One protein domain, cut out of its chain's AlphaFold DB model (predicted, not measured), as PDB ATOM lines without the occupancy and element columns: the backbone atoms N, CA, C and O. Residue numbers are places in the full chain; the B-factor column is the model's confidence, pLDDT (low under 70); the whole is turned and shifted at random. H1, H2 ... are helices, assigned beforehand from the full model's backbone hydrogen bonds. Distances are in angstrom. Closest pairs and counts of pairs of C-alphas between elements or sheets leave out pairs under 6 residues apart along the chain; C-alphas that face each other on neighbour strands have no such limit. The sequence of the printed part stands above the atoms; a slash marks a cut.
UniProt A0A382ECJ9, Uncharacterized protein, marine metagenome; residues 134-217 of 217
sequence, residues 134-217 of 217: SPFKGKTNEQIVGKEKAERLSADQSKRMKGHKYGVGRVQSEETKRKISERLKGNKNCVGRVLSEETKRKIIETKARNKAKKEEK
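AT A GLANCE: This is residues 134 to 217 of the 217 residues of an uncharacterized protein of marine metagenome (UniProt A0A382ECJ9). The printed part winds as a wide, open loop round an empty middle: short H1 meets H2 at a corner, and H3 and H4 follow singly on long links. Residues 155 to 217 stand free, with no packed core. The printed part has 84 residues with four named helices, in the order H1, H2, H3, H4, and no named strand; its class is all helix. It is extended, with a radius of gyration of the C-alphas of 19.7 A and spans of 46 by 36 by 35 A.

HOW THE PARTS SIT: H1, residues 141 to 145, and H2, residues 147 to 161, touch only at the corner by their tight link; their closest C-alphas, Glu 142 and Ala 150, are 5.2 A apart. H2 touches H1 with residues 147 to 151 alone. H3, residues 174 to 184, and H4, residues 197 to 215, touch no helix. In the four helices every O i to N i+4 pair is within hydrogen-bond range.

IN THESE COORDINATES: H1 begins at C-alpha 141 (34.958, -2.164, -4.665). H2 is 21.1 A long, H3 15.3 A and H4 27.4 A, ending at C-alpha 215 (12.911, -9.007, -41.874).

THE WHOLE: The farthest C-alphas, Pro 135 and Glu 215, are 53.4 A apart. The printed part has no cut. Links H2 to H3 and H3 to H4 are long. The model's pLDDT is under 70 at residues 165 to 167, 169 and 217.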
ATOM      1  N   SER A 134      48.904   0.330  -6.464       88.56
ATOM      2  CA  SER A 134      47.875   0.886  -5.586       88.56
ATOM      3  C   SER A 134      47.724   0.004  -4.336       88.56
ATOM      4  O   SER A 134      47.685  -1.221  -4.483       88.56
ATOM      5  N   PRO A 135      47.529   0.578  -3.134       88.81
ATOM      6  CA  PRO A 135      47.170  -0.180  -1.927       88.81
ATOM      7  C   PRO A 135      45.894  -1.034  -2.075       88.81
ATOM      8  O   PRO A 135      45.606  -1.905  -1.249       88.81
ATOM      9  N   PHE A 136      45.115  -0.772  -3.127       91.12
ATOM     10  CA  PHE A 136      43.885  -1.476  -3.473       91.12
ATOM     11  C   PHE A 136      44.032  -2.408  -4.684       91.12
ATOM     12  O   PHE A 136      43.033  -2.903  -5.199       91.12
ATOM     13  N   LYS A 137      45.256  -2.651  -5.173       88.38
ATOM     14  CA  LYS A 137      45.486  -3.571  -6.294       88.38
ATOM     15  C   LYS A 137      44.940  -4.962  -5.939       88.38
ATOM     16  O   LYS A 137      45.316  -5.528  -4.920       88.38
ATOM     17  N   GLY A 138      44.049  -5.485  -6.782       87.62
ATOM     18  CA  GLY A 138      43.409  -6.793  -6.596       87.62
ATOM     19  C   GLY A 138      42.202  -6.815  -5.649       87.62
ATOM     20  O   GLY A 138      41.593  -7.868  -5.504       87.62
ATOM     21  N   LYS A 139      41.827  -5.686  -5.032       90.62
ATOM     22  CA  LYS A 139      40.639  -5.601  -4.168       90.62
ATOM     23  C   LYS A 139      39.403  -5.194  -4.966       90.62
ATOM     24  O   LYS A 139      39.481  -4.329  -5.838       90.62
ATOM     25  N   THR A 140      38.256  -5.788  -4.647       88.62
ATOM     26  CA  THR A 140      36.961  -5.392  -5.220       88.62
ATOM     27  C   THR A 140      36.459  -4.098  -4.579       88.62
ATOM     28  O   THR A 140      36.836  -3.760  -3.457       88.62
ATOM     29  N   ASN A 141      35.568  -3.364  -5.254       85.00
ATOM     30  CA  ASN A 141      34.958  -2.164  -4.665       85.00
ATOM     31  C   ASN A 141      34.233  -2.479  -3.350       85.00
ATOM     32  O   ASN A 141      34.297  -1.681  -2.420       85.00
ATOM     33  N   GLU A 142      33.612  -3.651  -3.238       89.00
ATOM     34  CA  GLU A 142      32.973  -4.100  -1.998       89.00
ATOM     35  C   GLU A 142      33.977  -4.205  -0.844       89.00
ATOM     36  O   GLU A 142      33.701  -3.725   0.251       89.00
ATOM     37  N   GLN A 143      35.173  -4.746  -1.097       88.94
ATOM     38  CA  GLN A 143      36.243  -4.834  -0.097       88.94
ATOM     39  C   GLN A 143      36.829  -3.463   0.273       88.94
ATOM     40  O   GLN A 143      37.391  -3.309   1.355       88.94
ATOM     41  N   ILE A 144      36.740  -2.473  -0.621       89.88
ATOM     42  CA  ILE A 144      37.310  -1.135  -0.407       89.88
ATOM     43  C   ILE A 144      36.329  -0.227   0.340       89.88
ATOM     44  O   ILE A 144      36.730   0.479   1.263       89.88
ATOM     45  N   VAL A 145      35.062  -0.196  -0.083       89.00
ATOM     46  CA  VAL A 145      34.071   0.785   0.390       89.00
ATOM     47  C   VAL A 145      32.848   0.169   1.071       89.00
ATOM     48  O   VAL A 145      31.980   0.918   1.520       89.00
ATOM     49  N   GLY A 146      32.776  -1.159   1.162       93.31
ATOM     50  CA  GLY A 146      31.611  -1.895   1.644       93.31
ATOM     51  C   GLY A 146      30.593  -2.183   0.537       93.31
ATOM     52  O   GLY A 146      30.505  -1.459  -0.459       93.31
ATOM     53  N   LYS A 147      29.800  -3.244   0.729       90.62
ATOM     54  CA  LYS A 147      28.841  -3.764  -0.258       90.62
ATOM     55  C   LYS A 147      27.814  -2.721  -0.706       90.62
ATOM     56  O   LYS A 147      27.738  -2.405  -1.888       90.62
ATOM     57  N   GLU A 148      27.114  -2.096   0.242       92.31
ATOM     58  CA  GLU A 148      26.053  -1.118  -0.051       92.31
ATOM     59  C   GLU A 148      26.566   0.070  -0.889       92.31
ATOM     60  O   GLU A 148      25.935   0.524  -1.848       92.31
ATOM     61  N   LYS A 149      27.761   0.573  -0.562       90.38
ATOM     62  CA  LYS A 149      28.358   1.702  -1.280       90.38
ATOM     63  C   LYS A 149      28.891   1.287  -2.648       90.38
ATOM     64  O   LYS A 149      28.790   2.070  -3.590       90.38
ATOM     65  N   ALA A 150      29.428   0.077  -2.774       91.62
ATOM     66  CA  ALA A 150      29.861  -0.472  -4.054       91.62
ATOM     67  C   ALA A 150      28.679  -0.654  -5.020       91.62
ATOM     68  O   ALA A 150      28.772  -0.236  -6.176       91.62
ATOM     69  N   GLU A 151      27.552  -1.181  -4.537       92.00
ATOM     70  CA  GLU A 151      26.313  -1.321  -5.309       92.00
ATOM     71  C   GLU A 151      25.791   0.041  -5.773       92.00
ATOM     72  O   GLU A 151      25.515   0.238  -6.958       92.00
ATOM     73  N   ARG A 152      25.750   1.030  -4.871       93.62
ATOM     74  CA  ARG A 152      25.347   2.400  -5.213       93.62
ATOM     75  C   ARG A 152      26.238   3.014  -6.295       93.62
ATOM     76  O   ARG A 152      25.724   3.630  -7.227       93.62
ATOM     77  N   LEU A 153      27.557   2.843  -6.192       91.31
ATOM     78  CA  LEU A 153      28.516   3.331  -7.192       91.31
ATOM     79  C   LEU A 153      28.321   2.649  -8.553       91.31
ATOM     80  O   LEU A 153      28.352   3.322  -9.582       91.31
ATOM     81  N   SER A 154      28.087   1.336  -8.562       89.94
ATOM     82  CA  SER A 154      27.817   0.572  -9.785       89.94
ATOM     83  C   SER A 154      26.517   1.019 -10.464       89.94
ATOM     84  O   SER A 154      26.481   1.241 -11.680       89.94
ATOM     85  N   ALA A 155      25.462   1.237  -9.676       91.19
ATOM     86  CA  ALA A 155      24.191   1.749 -10.171       91.19
ATOM     87  C   ALA A 155      24.341   3.159 -10.765       91.19
ATOM     88  O   ALA A 155      23.821   3.426 -11.850       91.19
ATOM     89  N   ASP A 156      25.080   4.053 -10.102       91.69
ATOM     90  CA  ASP A 156      25.310   5.417 -10.593       91.69
ATOM     91  C   ASP A 156      26.131   5.424 -11.891       91.69
ATOM     92  O   ASP A 156      25.798   6.126 -12.849       91.69
ATOM     93  N   GLN A 157      27.156   4.569 -11.979       87.94
ATOM     94  CA  GLN A 157      27.921   4.376 -13.208       87.94
ATOM     95  C   GLN A 157      27.030   3.865 -14.348       87.94
ATOM     96  O   GLN A 157      27.073   4.405 -15.452       87.94
ATOM     97  N   SER A 158      26.178   2.875 -14.079       87.00
ATOM     98  CA  SER A 158      25.250   2.320 -15.071       87.00
ATOM     99  C   SER A 158      24.269   3.373 -15.592       87.00
ATOM    100  O   SER A 158      24.035   3.454 -16.798       87.00
ATOM    101  N   LYS A 159      23.748   4.237 -14.710       88.75
ATOM    102  CA  LYS A 159      22.888   5.367 -15.095       88.75
ATOM    103  C   LYS A 159      23.611   6.348 -16.017       88.75
ATOM    104  O   LYS A 159      23.044   6.732 -17.032       88.75
ATOM    105  N   ARG A 160      24.865   6.703 -15.713       84.06
ATOM    106  CA  ARG A 160      25.680   7.608 -16.552       84.06
ATOM    107  C   ARG A 160      26.002   7.021 -17.925       84.06
ATOM    108  O   ARG A 160      26.097   7.762 -18.900       84.06
ATOM    109  N   MET A 161      26.195   5.705 -18.002       81.31
ATOM    110  CA  MET A 161      26.512   5.016 -19.256       81.31
ATOM    111  C   MET A 161      25.277   4.784 -20.135       81.31
ATOM    112  O   MET A 161      25.402   4.664 -21.357       81.31
ATOM    113  N   LYS A 162      24.078   4.733 -19.547       81.81
ATOM    114  CA  LYS A 162      22.827   4.541 -20.285       81.81
ATOM    115  C   LYS A 162      22.554   5.754 -21.182       81.81
ATOM    116  O   LYS A 162      22.271   6.844 -20.703       81.81
ATOM    117  N   GLY A 163      22.631   5.550 -22.499       72.19
ATOM    118  CA  GLY A 163      22.396   6.602 -23.498       72.19
ATOM    119  C   GLY A 163      23.629   7.437 -23.862       72.19
ATOM    120  O   GLY A 163      23.491   8.474 -24.508       72.19
ATOM    121  N   HIS A 164      24.833   7.003 -23.482       76.06
ATOM    122  CA  HIS A 164      26.076   7.700 -23.808       76.06
ATOM    123  C   HIS A 164      26.349   7.699 -25.328       76.06
ATOM    124  O   HIS A 164      26.583   6.649 -25.925       76.06
ATOM    125  N   LYS A 165      26.327   8.879 -25.970       68.94
ATOM    126  CA  LYS A 165      26.393   9.026 -27.443       68.94
ATOM    127  C   LYS A 165      27.798   9.229 -28.027       68.94
ATOM    128  O   LYS A 165      27.935   9.261 -29.243       68.94
ATOM    129  N   TYR A 166      28.844   9.324 -27.206       69.62
ATOM    130  CA  TYR A 166      30.195   9.727 -27.644       69.62
ATOM    131  C   TYR A 166      30.852   8.793 -28.683       69.62
ATOM    132  O   TYR A 166      31.834   9.178 -29.317       69.62
ATOM    133  N   GLY A 167      30.328   7.577 -28.866       68.38
ATOM    134  CA  GLY A 167      30.771   6.627 -29.894       68.38
ATOM    135  C   GLY A 167      29.738   6.324 -30.985       68.38
ATOM    136  O   GLY A 167      30.037   5.555 -31.894       68.38
ATOM    137  N   VAL A 168      28.530   6.888 -30.912       73.44
ATOM    138  CA  VAL A 168      27.473   6.618 -31.896       73.44
ATOM    139  C   VAL A 168      27.783   7.401 -33.173       73.44
ATOM    140  O   VAL A 168      27.875   8.623 -33.139       73.44
ATOM    141  N   GLY A 169      27.978   6.695 -34.291       66.50
ATOM    142  CA  GLY A 169      28.256   7.296 -35.604       66.50
ATOM    143  C   GLY A 169      29.722   7.664 -35.868       66.50
ATOM    144  O   GLY A 169      30.039   8.161 -36.945       66.50
ATOM    145  N   ARG A 170      30.642   7.403 -34.930       76.56
ATOM    146  CA  ARG A 170      32.072   7.672 -35.139       76.56
ATOM    147  C   ARG A 170      32.697   6.592 -36.025       76.56
ATOM    148  O   ARG A 170      32.868   5.454 -35.591       76.56
ATOM    149  N   VAL A 171      33.077   6.957 -37.247       80.38
ATOM    150  CA  VAL A 171      33.824   6.082 -38.163       80.38
ATOM    151  C   VAL A 171      35.322   6.244 -37.896       80.38
ATOM    152  O   VAL A 171      35.836   7.360 -37.864       80.38
ATOM    153  N   GLN A 172      36.026   5.136 -37.650       83.75
ATOM    154  CA  GLN A 172      37.484   5.155 -37.474       83.75
ATOM    155  C   GLN A 172      38.185   5.433 -38.809       83.75
ATOM    156  O   GLN A 172      37.716   4.965 -39.847       83.75
ATOM    157  N   SER A 173      39.324   6.132 -38.781       89.00
ATOM    158  CA  SER A 173      40.149   6.320 -39.983       89.00
ATOM    159  C   SER A 173      40.716   4.987 -40.480       89.00
ATOM    160  O   SER A 173      40.945   4.071 -39.683       89.00
ATOM    161  N   GLU A 174      40.981   4.880 -41.783       91.06
ATOM    162  CA  GLU A 174      41.571   3.672 -42.381       91.06
ATOM    163  C   GLU A 174      42.922   3.308 -41.748       91.06
ATOM    164  O   GLU A 174      43.180   2.144 -41.447       91.06
ATOM    165  N   GLU A 175      43.747   4.305 -41.420       89.00
ATOM    166  CA  GLU A 175      45.008   4.090 -40.702       89.00
ATOM    167  C   GLU A 175      44.784   3.461 -39.313       89.00
ATOM    168  O   GLU A 175      45.472   2.519 -38.919       89.00
ATOM    169  N   THR A 176      43.781   3.941 -38.572       88.81
ATOM    170  CA  THR A 176      43.444   3.398 -37.248       88.81
ATOM    171  C   THR A 176      42.905   1.973 -37.364       88.81
ATOM    172  O   THR A 176      43.294   1.105 -36.581       88.81
ATOM    173  N   LYS A 177      42.056   1.700 -38.366       91.25
ATOM    174  CA  LYS A 177      41.563   0.345 -38.662       91.25
ATOM    175  C   LYS A 177      42.718  -0.606 -38.975       91.25
ATOM    176  O   LYS A 177      42.746  -1.714 -38.441       91.25
ATOM    177  N   ARG A 178      43.701  -0.159 -39.766       88.88
ATOM    178  CA  ARG A 178      44.892  -0.944 -40.111       88.88
ATOM    179  C   ARG A 178      45.730  -1.286 -38.878       88.88
ATOM    180  O   ARG A 178      45.995  -2.464 -38.654       88.88
ATOM    181  N   LYS A 179      46.045  -0.308 -38.019       92.75
ATOM    182  CA  LYS A 179      46.798  -0.537 -36.766       92.75
ATOM    183  C   LYS A 179      46.096  -1.521 -35.826       92.75
ATOM    184  O   LYS A 179      46.742  -2.360 -35.201       92.75
ATOM    185  N   ILE A 180      44.767  -1.430 -35.716       89.19
ATOM    186  CA  ILE A 180      43.969  -2.377 -34.922       89.19
ATOM    187  C   ILE A 180      44.042  -3.781 -35.539       89.19
ATOM    188  O   ILE A 180      44.268  -4.746 -34.812       89.19
ATOM    189  N   SER A 181      43.889  -3.896 -36.862       88.19
ATOM    190  CA  SER A 181      43.948  -5.170 -37.592       88.19
ATOM    191  C   SER A 181      45.301  -5.867 -37.429       88.19
ATOM    192  O   SER A 181      45.352  -7.036 -37.051       88.19
ATOM    193  N   GLU A 182      46.403  -5.137 -37.620       91.31
ATOM    194  CA  GLU A 182      47.767  -5.658 -37.469       91.31
ATOM    195  C   GLU A 182      48.028  -6.168 -36.047       91.31
ATOM    196  O   GLU A 182      48.567  -7.258 -35.877       91.31
ATOM    197  N   ARG A 183      47.558  -5.446 -35.020       85.94
ATOM    198  CA  ARG A 183      47.664  -5.879 -33.616       85.94
ATOM    199  C   ARG A 183      46.849  -7.141 -33.311       85.94
ATOM    200  O   ARG A 183      47.240  -7.920 -32.446       85.94
ATOM    201  N   LEU A 184      45.687  -7.312 -33.942       86.19
ATOM    202  CA  LEU A 184      44.800  -8.455 -33.694       86.19
ATOM    203  C   LEU A 184      45.208  -9.708 -34.479       86.19
ATOM    204  O   LEU A 184      44.813 -10.817 -34.104       86.19
ATOM    205  N   LYS A 185      45.991  -9.557 -35.550       87.69
ATOM    206  CA  LYS A 185      46.450 -10.670 -36.382       87.69
ATOM    207  C   LYS A 185      47.330 -11.615 -35.556       87.69
ATOM    208  O   LYS A 185      48.341 -11.216 -34.995       87.69
ATOM    209  N   GLY A 186      46.923 -12.882 -35.470       81.19
ATOM    210  CA  GLY A 186      47.635 -13.899 -34.689       81.19
ATOM    211  C   GLY A 186      47.327 -13.900 -33.186       81.19
ATOM    212  O   GLY A 186      47.989 -14.616 -32.439       81.19
ATOM    213  N   ASN A 187      46.323 -13.146 -32.726       83.75
ATOM    214  CA  ASN A 187      45.892 -13.187 -31.331       83.75
ATOM    215  C   ASN A 187      45.332 -14.577 -30.961       83.75
ATOM    216  O   ASN A 187      44.305 -15.006 -31.487       83.75
ATOM    217  N   LYS A 188      45.994 -15.262 -30.019       83.88
ATOM    218  CA  LYS A 188      45.639 -16.617 -29.562       83.88
ATOM    219  C   LYS A 188      44.770 -16.652 -28.299       83.88
ATOM    220  O   LYS A 188      44.474 -17.739 -27.817       83.88
ATOM    221  N   ASN A 189      44.311 -15.509 -27.777       80.31
ATOM    222  CA  ASN A 189      43.596 -15.421 -26.489       80.31
ATOM    223  C   ASN A 189      42.325 -16.286 -26.387       80.31
ATOM    224  O   ASN A 189      41.854 -16.552 -25.285       80.31
ATOM    225  N   CYS A 190      41.755 -16.703 -27.520       74.56
ATOM    226  CA  CYS A 190      40.553 -17.537 -27.571       74.56
ATOM    227  C   CYS A 190      40.809 -18.959 -28.098       74.56
ATOM    228  O   CYS A 190      39.860 -19.736 -28.208       74.56
ATOM    229  N   VAL A 191      42.050 -19.314 -28.446       81.56
ATOM    230  CA  VAL A 191      42.386 -20.653 -28.953       81.56
ATOM    231  C   VAL A 191      42.216 -21.672 -27.823       81.56
ATOM    232  O   VAL A 191      42.723 -21.470 -26.725       81.56
ATOM    233  N   GLY A 192      41.465 -22.747 -28.081       80.12
ATOM    234  CA  GLY A 192      41.177 -23.806 -27.102       80.12
ATOM    235  C   GLY A 192      39.990 -23.535 -26.170       80.12
ATOM    236  O   GLY A 192      39.658 -24.379 -25.340       80.12
ATOM    237  N   ARG A 193      39.305 -22.391 -26.295       86.25
ATOM    238  CA  ARG A 193      38.133 -22.088 -25.466       86.25
ATOM    239  C   ARG A 193      36.882 -22.799 -25.996       86.25
ATOM    240  O   ARG A 193      36.400 -22.479 -27.079       86.25
ATOM    241  N   VAL A 194      36.309 -23.698 -25.196       87.06
ATOM    242  CA  VAL A 194      35.014 -24.345 -25.477       87.06
ATOM    243  C   VAL A 194      33.884 -23.529 -24.842       87.06
ATOM    244  O   VAL A 194      33.952 -23.154 -23.673       87.06
ATOM    245  N   LEU A 195      32.848 -23.206 -25.621       86.88
ATOM    246  CA  LEU A 195      31.668 -22.490 -25.123       86.88
ATOM    247  C   LEU A 195      30.756 -23.436 -24.332       86.88
ATOM    248  O   LEU A 195      30.511 -24.557 -24.774       86.88
ATOM    249  N   SER A 196      30.197 -22.958 -23.213       91.44
ATOM    250  CA  SER A 196      29.155 -23.691 -22.483       91.44
ATOM    251  C   SER A 196      27.860 -23.778 -23.293       91.44
ATOM    252  O   SER A 196      27.572 -22.905 -24.117       91.44
ATOM    253  N   GLU A 197      27.044 -24.797 -23.021       92.62
ATOM    254  CA  GLU A 197      25.746 -24.988 -23.683       92.62
ATOM    255  C   GLU A 197      24.812 -23.783 -23.503       92.62
ATOM    256  O   GLU A 197      24.183 -23.327 -24.458       92.62
ATOM    257  N   GLU A 198      24.790 -23.182 -22.313       90.94
ATOM    258  CA  GLU A 198      24.025 -21.957 -22.056       90.94
ATOM    259  C   GLU A 198      24.489 -20.789 -22.945       90.94
ATOM    260  O   GLU A 198      23.675 -20.054 -23.507       90.94
ATOM    261  N   THR A 199      25.805 -20.639 -23.134       89.19
ATOM    262  CA  THR A 199      26.364 -19.589 -23.996       89.19
ATOM    263  C   THR A 199      25.995 -19.826 -25.459       89.19
ATOM    264  O   THR A 199      25.616 -18.883 -26.156       89.19
ATOM    265  N   LYS A 200      26.054 -21.081 -25.925       92.62
ATOM    266  CA  LYS A 200      25.637 -21.454 -27.285       92.62
ATOM    267  C   LYS A 200      24.165 -21.105 -27.517       92.62
ATOM    268  O   LYS A 200      23.856 -20.457 -28.516       92.62
ATOM    269  N   ARG A 201      23.278 -21.438 -26.572       91.06
ATOM    270  CA  ARG A 201      21.840 -21.109 -26.643       91.06
ATOM    271  C   ARG A 201      21.594 -19.604 -26.762       91.06
ATOM    272  O   ARG A 201      20.906 -19.182 -27.690       91.06
ATOM    273  N   LYS A 202      22.229 -18.781 -25.918       93.75
ATOM    274  CA  LYS A 202      22.099 -17.309 -25.979       93.75
ATOM    275  C   LYS A 202      22.551 -16.738 -27.325       93.75
ATOM    276  O   LYS A 202      21.925 -15.817 -27.851       93.75
ATOM    277  N   ILE A 203      23.620 -17.282 -27.910       90.12
ATOM    278  CA  ILE A 203      24.098 -16.865 -29.238       90.12
ATOM    279  C   ILE A 203      23.049 -17.179 -30.313       90.12
ATOM    280  O   ILE A 203      22.786 -16.325 -31.161       90.12
ATOM    281  N   ILE A 204      22.452 -18.373 -30.277       92.06
ATOM    282  CA  ILE A 204      21.416 -18.799 -31.230       92.06
ATOM    283  C   ILE A 204      20.189 -17.889 -31.129       92.06
ATOM    284  O   ILE A 204      19.765 -17.325 -32.137       92.06
ATOM    285  N   GLU A 205      19.677 -17.672 -29.919       92.38
ATOM    286  CA  GLU A 205      18.508 -16.824 -29.664       92.38
ATOM    287  C   GLU A 205      18.738 -15.383 -30.145       92.38
ATOM    288  O   GLU A 205      17.903 -14.789 -30.828       92.38
ATOM    289  N   THR A 206      19.923 -14.831 -29.873       89.31
ATOM    290  CA  THR A 206      20.272 -13.472 -30.305       89.31
ATOM    291  C   THR A 206      20.362 -13.370 -31.829       89.31
ATOM    292  O   THR A 206      19.904 -12.382 -32.406       89.31
ATOM    293  N   LYS A 207      20.936 -14.385 -32.494       91.56
ATOM    294  CA  LYS A 207      20.998 -14.452 -33.962       91.56
ATOM    295  C   LYS A 207      19.598 -14.517 -34.573       91.56
ATOM    296  O   LYS A 207      19.328 -13.754 -35.496       91.56
ATOM    297  N   ALA A 208      18.715 -15.358 -34.031       88.94
ATOM    298  CA  ALA A 208      17.328 -15.470 -34.477       88.94
ATOM    299  C   ALA A 208      16.574 -14.139 -34.315       88.94
ATOM    300  O   ALA A 208      15.993 -13.636 -35.273       88.94
ATOM    301  N   ARG A 209      16.687 -13.498 -33.145       88.50
ATOM    302  CA  ARG A 209      16.071 -12.191 -32.870       88.50
ATOM    303  C   ARG A 209      16.545 -11.094 -33.825       88.50
ATOM    304  O   ARG A 209      15.751 -10.270 -34.264       88.50
ATOM    305  N   ASN A 210      17.841 -11.045 -34.123       87.38
ATOM    306  CA  ASN A 210      18.390 -10.036 -35.031       87.38
ATOM    307  C   ASN A 210      17.983 -10.286 -36.487       87.38
ATOM    308  O   ASN A 210      17.828  -9.323 -37.234       87.38
ATOM    309  N   LYS A 211      17.815 -11.556 -36.878       89.19
ATOM    310  CA  LYS A 211      17.289 -11.934 -38.190       89.19
ATOM    311  C   LYS A 211      15.840 -11.458 -38.346       89.19
ATOM    312  O   LYS A 211      15.578 -10.699 -39.266       89.19
ATOM    313  N   ALA A 212      14.972 -11.763 -37.376       85.19
ATOM    314  CA  ALA A 212      13.580 -11.304 -37.365       85.19
ATOM    315  C   ALA A 212      13.462  -9.767 -37.451       85.19
ATOM    316  O   ALA A 212      12.761  -9.241 -38.304       85.19
ATOM    317  N   LYS A 213      14.258  -9.023 -36.668       84.44
ATOM    318  CA  LYS A 213      14.288  -7.545 -36.720       84.44
ATOM    319  C   LYS A 213      14.752  -6.949 -38.049       84.44
ATOM    320  O   LYS A 213      14.559  -5.757 -38.273       84.44
ATOM    321  N   LYS A 214      15.476  -7.720 -38.859       81.69
ATOM    322  CA  LYS A 214      15.933  -7.301 -40.187       81.69
ATOM    323  C   LYS A 214      14.896  -7.634 -41.263       81.69
ATOM    324  O   LYS A 214      14.925  -7.001 -42.303       81.69
ATOM    325  N   GLU A 215      14.026  -8.608 -41.004       79.88
ATOM    326  CA  GLU A 215      12.911  -9.007 -41.874       79.88
ATOM    327  C   GLU A 215      11.650  -8.155 -41.623       79.88
ATOM    328  O   GLU A 215      10.865  -7.951 -42.538       79.88
ATOM    329  N   GLU A 216      11.483  -7.593 -40.420       72.06
ATOM    330  CA  GLU A 216      10.426  -6.619 -40.078       72.06
ATOM    331  C   GLU A 216      10.708  -5.175 -40.556       72.06
ATOM    332  O   GLU A 216       9.919  -4.271 -40.278       72.06
ATOM    333  N   LYS A 217      11.845  -4.925 -41.217       52.88
ATOM    334  CA  LYS A 217      12.332  -3.591 -41.599       52.88
ATOM    335  C   LYS A 217      12.493  -3.456 -43.102       52.88
ATOM    336  O   LYS A 217      12.217  -2.342 -43.595       52.88
TER     337      LYS A 217